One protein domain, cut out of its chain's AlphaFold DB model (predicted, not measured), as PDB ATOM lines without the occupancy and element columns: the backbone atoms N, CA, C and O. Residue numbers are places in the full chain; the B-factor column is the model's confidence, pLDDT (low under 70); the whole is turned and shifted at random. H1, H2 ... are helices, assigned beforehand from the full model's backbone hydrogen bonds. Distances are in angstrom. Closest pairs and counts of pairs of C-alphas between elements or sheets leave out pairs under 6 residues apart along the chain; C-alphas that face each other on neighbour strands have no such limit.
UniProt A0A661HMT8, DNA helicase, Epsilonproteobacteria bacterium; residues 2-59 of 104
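This is residues 2 to 59 of the 104 residues of the protein "DNA helicase" of Epsilonproteobacteria bacterium (UniProt A0A661HMT8). With little regular structure, this is a loose, flattened trace: the short helix H1 lies near one end, a long link runs from it to the longer helix H2, and the stretch after H2 folds back so that residues 49 to 50 pair with 21 to 22. The printed part has 58 residues, with two named helices, H1 then H2, and no named strand; the class is all helix, with 15 residues in named elements. It is loose, with a radius of gyration of the C-alphas of 14.5 A, and spans 44 by 22 by 12 A, only just flat.

H1, residues 7 to 10, and H2, residues 27 to 37, are apart. Residues 9 to 15 stand free. Residues 21 to 22 pair with residues 49 to 50, parallel. In H2 every O i to N i+4 pair is within hydrogen-bond range; H1 is too short for such a pair, and its one O i to N i+3 pair is not within range.

H1 begins at C-alpha 7 (-13.590, 26.854, 103.121). H2 measures 15.4 A and ends at C-alpha 37 (3.374, 37.988, 106.177).

The C-alphas farthest apart, of Asp 12 and Ile 59, are 45.7 A apart. The link H1 to H2 is long, the printed part has no cut, and residue 2 is under pLDDT 70.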
ATOM      1  N   SER A   2     -13.356  31.732 110.586       67.69
ATOM      2  CA  SER A   2     -12.508  32.201 109.482       67.69
ATOM      3  C   SER A   2     -13.050  31.648 108.167       67.69
ATOM      4  O   SER A   2     -12.606  30.595 107.719       67.69
ATOM      5  N   LEU A   3     -14.016  32.366 107.585       80.12
ATOM      6  CA  LEU A   3     -14.798  31.949 106.410       80.12
ATOM      7  C   LEU A   3     -13.942  31.426 105.241       80.12
ATOM      8  O   LEU A   3     -14.338  30.483 104.576       80.12
ATOM      9  N   ILE A   4     -12.763  32.012 105.005       88.00
ATOM     10  CA  ILE A   4     -11.880  31.602 103.901       88.00
ATOM     11  C   ILE A   4     -10.852  30.528 104.286       88.00
ATOM     12  O   ILE A   4     -10.448  29.746 103.436       88.00
ATOM     13  N   LEU A   5     -10.413  30.472 105.551       86.75
ATOM     14  CA  LEU A   5      -9.370  29.523 105.985       86.75
ATOM     15  C   LEU A   5      -9.905  28.099 106.177       86.75
ATOM     16  O   LEU A   5      -9.112  27.167 106.200       86.75
ATOM     17  N   ASN A   6     -11.216  27.959 106.383       88.19
ATOM     18  CA  ASN A   6     -11.887  26.673 106.562       88.19
ATOM     19  C   ASN A   6     -12.778  26.318 105.366       88.19
ATOM     20  O   ASN A   6     -13.580  25.402 105.471       88.19
ATOM     21  N   PHE A   7     -12.681  27.044 104.250       90.25
ATOM     22  CA  PHE A   7     -13.590  26.854 103.121       90.25
ATOM     23  C   PHE A   7     -13.549  25.418 102.568       90.25
ATOM     24  O   PHE A   7     -14.577  24.851 102.228       90.25
ATOM     25  N   ASP A   8     -12.366  24.813 102.555       86.44
ATOM     26  CA  ASP A   8     -12.117  23.417 102.189       86.44
ATOM     27  C   ASP A   8     -12.672  22.392 103.194       86.44
ATOM     28  O   ASP A   8     -12.839  21.226 102.853       86.44
ATOM     29  N   LYS A   9     -12.942  22.811 104.435       87.00
ATOM     30  CA  LYS A   9     -13.520  21.972 105.499       87.00
ATOM     31  C   LYS A   9     -15.029  22.132 105.616       87.00
ATOM     32  O   LYS A   9     -15.703  21.206 106.056       87.00
ATOM     33  N   ASP A  10     -15.530  23.318 105.291       92.38
ATOM     34  CA  ASP A  10     -16.938  23.677 105.428       92.38
ATOM     35  C   ASP A  10     -17.772  23.186 104.225       92.38
ATOM     36  O   ASP A  10     -18.992  23.073 104.340       92.38
ATOM     37  N   TYR A  11     -17.137  22.877 103.085       92.62
ATOM     38  CA  TYR A  11     -17.805  22.446 101.855       92.62
ATOM     39  C   TYR A  11     -17.104  21.244 101.213       92.62
ATOM     40  O   TYR A  11     -15.917  21.296 100.898       92.62
ATOM     41  N   ASP A  12     -17.869  20.184 100.947       92.31
ATOM     42  CA  ASP A  12     -17.386  19.015 100.210       92.31
ATOM     43  C   ASP A  12     -17.271  19.299  98.700       92.31
ATOM     44  O   ASP A  12     -18.016  20.107  98.141       92.31
ATOM     45  N   ASN A  13     -16.387  18.564  98.014       91.44
ATOM     46  CA  ASN A  13     -16.187  18.614  96.556       91.44
ATOM     47  C   ASN A  13     -15.784  19.995  96.003       91.44
ATOM     48  O   ASN A  13     -16.260  20.409  94.943       91.44
ATOM     49  N   VAL A  14     -14.902  20.707  96.708       92.94
ATOM     50  CA  VAL A  14     -14.358  21.996  96.260       92.94
ATOM     51  C   VAL A  14     -12.903  21.878  95.816       92.94
ATOM     52  O   VAL A  14     -12.086  21.226  96.465       92.94
ATOM     53  N   ASP A  15     -12.565  22.579  94.737       91.19
ATOM     54  CA  ASP A  15     -11.187  22.734  94.277       91.19
ATOM     55  C   ASP A  15     -10.598  24.054  94.779       91.19
ATOM     56  O   ASP A  15     -11.196  25.124  94.642       91.19
ATOM     57  N   THR A  16      -9.380  23.998  95.319       89.06
ATOM     58  CA  THR A  16      -8.629  25.197  95.713       89.06
ATOM     59  C   THR A  16      -7.544  25.496  94.687       89.06
ATOM     60  O   THR A  16      -6.576  24.751  94.547       89.06
ATOM     61  N   ILE A  17      -7.667  26.635  94.002       92.12
ATOM     62  CA  ILE A  17      -6.680  27.106  93.024       92.12
ATOM     63  C   ILE A  17      -5.937  28.311  93.601       92.12
ATOM     64  O   ILE A  17      -6.533  29.339  93.916       92.12
ATOM     65  N   SER A  18      -4.612  28.203  93.717       91.56
ATOM     66  CA  SER A  18      -3.763  29.279  94.242       91.56
ATOM     67  C   SER A  18      -3.104  30.083  93.124       91.56
ATOM     68  O   SER A  18      -2.291  29.568  92.359       91.56
ATOM     69  N   LEU A  19      -3.399  31.384  93.066       94.69
ATOM     70  CA  LEU A  19      -2.776  32.314  92.123       94.69
ATOM     71  C   LEU A  19      -1.529  32.953  92.749       94.69
ATOM     72  O   LEU A  19      -1.599  33.977  93.427       94.69
ATOM     73  N   ILE A  20      -0.370  32.331  92.527       95.88
ATOM     74  CA  ILE A  20       0.902  32.761  93.136       95.88
ATOM     75  C   ILE A  20       1.624  33.870  92.363       95.88
ATOM     76  O   ILE A  20       2.498  34.541  92.908       95.88
ATOM     77  N   LYS A  21       1.289  34.085  91.090       96.69
ATOM     78  CA  LYS A  21       2.025  35.013  90.226       96.69
ATOM     79  C   LYS A  21       1.497  36.443  90.365       96.69
ATOM     80  O   LYS A  21       0.336  36.714  90.074       96.69
ATOM     81  N   ASN A  22       2.364  37.365  90.778       96.44
ATOM     82  CA  ASN A  22       2.060  38.780  90.954       96.44
ATOM     83  C   ASN A  22       2.554  39.599  89.753       96.44
ATOM     84  O   ASN A  22       3.749  39.650  89.467       96.44
ATOM     85  N   TYR A  23       1.623  40.264  89.074       96.00
ATOM     86  CA  TYR A  23       1.893  41.074  87.881       96.00
ATOM     87  C   TYR A  23       2.035  42.575  88.173       96.00
ATOM     88  O   TYR A  23       2.289  43.348  87.257       96.00
ATOM     89  N   ARG A  24       1.853  42.995  89.431       94.38
ATOM     90  CA  ARG A  24       1.848  44.405  89.837       94.38
ATOM     91  C   ARG A  24       3.212  44.865  90.336       94.38
ATOM     92  O   ARG A  24       3.677  45.930  89.952       94.38
ATOM     93  N   SER A  25       3.824  44.094  91.229       95.62
ATOM     94  CA  SER A  25       4.937  44.576  92.049       95.62
ATOM     95  C   SER A  25       6.271  43.962  91.641       95.62
ATOM     96  O   SER A  25       6.326  42.819  91.189       95.62
ATOM     97  N   THR A  26       7.359  44.702  91.863       96.12
ATOM     98  CA  THR A  26       8.730  44.233  91.612       96.12
ATOM     99  C   THR A  26       9.118  43.079  92.551       96.12
ATOM    100  O   THR A  26       8.543  42.937  93.639       96.12
ATOM    101  N   PRO A  27      10.127  42.263  92.189       96.00
ATOM    102  CA  PRO A  27      10.677  41.225  93.057       96.00
ATOM    103  C   PRO A  27      11.053  41.713  94.463       96.00
ATOM    104  O   PRO A  27      10.803  41.001  95.435       96.00
ATOM    105  N   ALA A  28      11.602  42.926  94.596       95.44
ATOM    106  CA  ALA A  28      11.990  43.485  95.893       95.44
ATOM    107  C   ALA A  28      10.779  43.712  96.814       95.44
ATOM    108  O   ALA A  28      10.808  43.309  97.980       95.44
ATOM    109  N   ILE A  29       9.691  44.281  96.280       96.00
ATOM    110  CA  ILE A  29       8.438  44.492  97.021       96.00
ATOM    111  C   ILE A  29       7.812  43.147  97.408       96.00
ATOM    112  O   ILE A  29       7.424  42.959  98.561       96.00
ATOM    113  N   ILE A  30       7.754  42.187  96.477       96.19
ATOM    114  CA  ILE A  30       7.188  40.852  96.740       96.19
ATOM    115  C   ILE A  30       7.975  40.112  97.818       96.19
ATOM    116  O   ILE A  30       7.380  39.525  98.720       96.19
ATOM    117  N   LYS A  31       9.307  40.187  97.783       95.44
ATOM    118  CA  LYS A  31      10.161  39.588  98.811       95.44
ATOM    119  C   LYS A  31       9.899  40.195 100.191       95.44
ATOM    120  O   LYS A  31       9.745  39.448 101.155       95.44
ATOM    121  N   ALA A  32       9.809  41.523 100.290       95.62
ATOM    122  CA  ALA A  32       9.505  42.201 101.550       95.62
ATOM    123  C   ALA A  32       8.121  41.799 102.094       95.62
ATOM    124  O   ALA A  32       8.002  41.447 103.268       95.62
ATOM    125  N   ALA A  33       7.099  41.765 101.233       95.50
ATOM    126  CA  ALA A  33       5.742  41.369 101.605       95.50
ATOM    127  C   ALA A  33       5.660  39.905 102.074       95.50
ATOM    128  O   ALA A  33       5.092  39.634 103.133       95.50
ATOM    129  N   ASN A  34       6.276  38.971 101.336       96.06
ATOM    130  CA  ASN A  34       6.344  37.556 101.713       96.06
ATOM    131  C   ASN A  34       7.061  37.362 103.058       96.06
ATOM    132  O   ASN A  34       6.618  36.565 103.880       96.06
ATOM    133  N   ASN A  35       8.148  38.093 103.312       95.69
ATOM    134  CA  ASN A  35       8.868  37.999 104.583       95.69
ATOM    135  C   ASN A  35       8.051  38.553 105.755       95.69
ATOM    136  O   ASN A  35       8.055  37.962 106.830       95.69
ATOM    137  N   LEU A  36       7.326  39.656 105.550       95.12
ATOM    138  CA  LEU A  36       6.481  40.244 106.584       95.12
ATOM    139  C   LEU A  36       5.315  39.313 106.950       95.12
ATOM    140  O   LEU A  36       5.109  39.032 108.129       95.12
ATOM    141  N   ILE A  37       4.590  38.789 105.953       94.25
ATOM    142  CA  ILE A  37       3.374  37.988 106.177       94.25
ATOM    143  C   ILE A  37       3.649  36.615 106.810       94.25
ATOM    144  O   ILE A  37       2.759  36.048 107.442       94.25
ATOM    145  N   LYS A  38       4.876  36.088 106.688       94.44
ATOM    146  CA  LYS A  38       5.303  34.828 107.329       94.44
ATOM    147  C   LYS A  38       5.210  34.855 108.855       94.44
ATOM    148  O   LYS A  38       5.110  33.796 109.459       94.44
ATOM    149  N   ASN A  39       5.213  36.039 109.467       95.19
ATOM    150  CA  ASN A  39       5.106  36.180 110.920       95.19
ATOM    151  C   ASN A  39       3.672  35.972 111.449       95.19
ATOM    152  O   ASN A  39       3.484  35.849 112.657       95.19
ATOM    153  N   ASN A  40       2.653  35.923 110.579       93.12
ATOM    154  CA  ASN A  40       1.264  35.718 110.995       93.12
ATOM    155  C   ASN A  40       0.955  34.230 111.215       93.12
ATOM    156  O   ASN A  40       1.244  33.395 110.360       93.12
ATOM    157  N   THR A  41       0.288  33.905 112.325       89.75
ATOM    158  CA  THR A  41       0.002  32.518 112.739       89.75
ATOM    159  C   THR A  41      -1.243  31.906 112.091       89.75
ATOM    160  O   THR A  41      -1.302  30.696 111.907       89.75
ATOM    161  N   GLN A  42      -2.238  32.717 111.719       89.12
ATOM    162  CA  GLN A  42      -3.475  32.259 111.073       89.12
ATOM    163  C   GLN A  42      -3.475  32.647 109.591       89.12
ATOM    164  O   GLN A  42      -3.955  33.719 109.218       89.12
ATOM    165  N   ARG A  43      -2.901  31.792 108.737       88.00
ATOM    166  CA  ARG A  43      -2.792  32.034 107.289       88.00
ATOM    167  C   ARG A  43      -2.839  30.746 106.478       88.00
ATOM    168  O   ARG A  43      -2.442  29.689 106.955       88.00
ATOM    169  N   ILE A  44      -3.222  30.880 105.211       87.12
ATOM    170  CA  ILE A  44      -2.910  29.882 104.187       87.12
ATOM    171  C   ILE A  44      -1.462  30.117 103.744       87.12
ATOM    172  O   ILE A  44      -1.056  31.249 103.458       87.12
ATOM    173  N   ASN A  45      -0.668  29.049 103.705       87.25
ATOM    174  CA  ASN A  45       0.739  29.121 103.334       87.25
ATOM    175  C   ASN A  45       0.910  29.247 101.820       87.25
ATOM    176  O   ASN A  45       1.120  28.269 101.116       87.25
ATOM    177  N   ILE A  46       0.834  30.487 101.344       90.38
ATOM    178  CA  ILE A  46       1.084  30.868  99.954       90.38
ATOM    179  C   ILE A  46       2.216  31.897  99.916       90.38
ATOM    180  O   ILE A  46       2.253  32.821 100.738       90.38
ATOM    181  N   GLU A  47       3.129  31.735  98.962       93.81
ATOM    182  CA  GLU A  47       4.177  32.704  98.641       93.81
ATOM    183  C   GLU A  47       3.967  33.236  97.225       93.81
ATOM    184  O   GLU A  47       3.795  32.462  96.282       93.81
ATOM    185  N   GLN A  48       3.976  34.562  97.074       95.75
ATOM    186  CA  GLN A  48       3.840  35.176  95.756       95.75
ATOM    187  C   GLN A  48       5.180  35.258  95.024       95.75
ATOM    188  O   GLN A  48       6.233  35.409  95.641       95.75
ATOM    189  N   GLN A  49       5.130  35.223  93.696       95.81
ATOM    190  CA  GLN A  49       6.280  35.359  92.806       95.81
ATOM    191  C   GLN A  49       6.037  36.524  91.847       95.81
ATOM    192  O   GLN A  49       4.999  36.572  91.187       95.81
ATOM    193  N   SER A  50       6.970  37.476  91.772       95.56
ATOM    194  CA  SER A  50       6.845  38.593  90.830       95.56
ATOM    195  C   SER A  50       7.024  38.109  89.392       95.56
ATOM    196  O   SER A  50       7.918  37.315  89.102       95.56
ATOM    197  N   HIS A  51       6.192  38.611  88.483       96.00
ATOM    198  CA  HIS A  51       6.399  38.460  87.046       96.00
ATOM    199  C   HIS A  51       7.433  39.451  86.493       96.00
ATOM    200  O   HIS A  51       8.041  39.182  85.459       96.00
ATOM    201  N   SER A  52       7.608  40.596  87.155       92.12
ATOM    202  CA  SER A  52       8.524  41.650  86.724       92.12
ATOM    203  C   SER A  52       9.976  41.257  86.995       92.12
ATOM    204  O   SER A  52      10.278  40.588  87.981       92.12
ATOM    205  N   THR A  53      10.888  41.730  86.149       90.12
ATOM    206  CA  THR A  53      12.341  41.591  86.324       90.12
ATOM    207  C   THR A  53      13.006  42.879  86.817       90.12
ATOM    208  O   THR A  53      14.227  42.917  86.958       90.12
ATOM    209  N   SER A  54      12.227  43.933  87.097       90.56
ATOM    210  CA  SER A  54      12.756  45.217  87.573       90.56
ATOM    211  C   SER A  54      13.475  45.075  88.918       90.56
ATOM    212  O   SER A  54      12.977  44.433  89.842       90.56
ATOM    213  N   SER A  55      14.638  45.709  89.044       79.75
ATOM    214  CA  SER A  55      15.511  45.626  90.218       79.75
ATOM    215  C   SER A  55      15.345  46.782  91.208       79.75
ATOM    216  O   SER A  55      16.181  46.939  92.097       79.75
ATOM    217  N   THR A  56      14.282  47.589  91.101       87.50
ATOM    218  CA  THR A  56      14.073  48.725  92.011       87.50
ATOM    219  C   THR A  56      13.937  48.252  93.458       87.50
ATOM    220  O   THR A  56      12.978  47.561  93.819       87.50
ATOM    221  N   SER A  57      14.912  48.634  94.282       91.62
ATOM    222  CA  SER A  57      14.970  48.305  95.704       91.62
ATOM    223  C   SER A  57      13.924  49.063  96.516       91.62
ATOM    224  O   SER A  57      13.601  50.214  96.230       91.62
ATOM    225  N   VAL A  58      13.447  48.431  97.590       94.00
ATOM    226  CA  VAL A  58      12.650  49.108  98.621       94.00
ATOM    227  C   VAL A  58      13.590  49.939  99.492       94.00
ATOM    228  O   VAL A  58      14.567  49.412 100.021       94.00
ATOM    229  N   ILE A  59      13.293  51.229  99.643       95.12
ATOM    230  CA  ILE A  59      14.085  52.162 100.449       95.12
ATOM    231  C   ILE A  59      13.406  52.352 101.806       95.12
ATOM    232  O   ILE A  59      12.199  52.570 101.882       95.12
TER     233      ILE A  59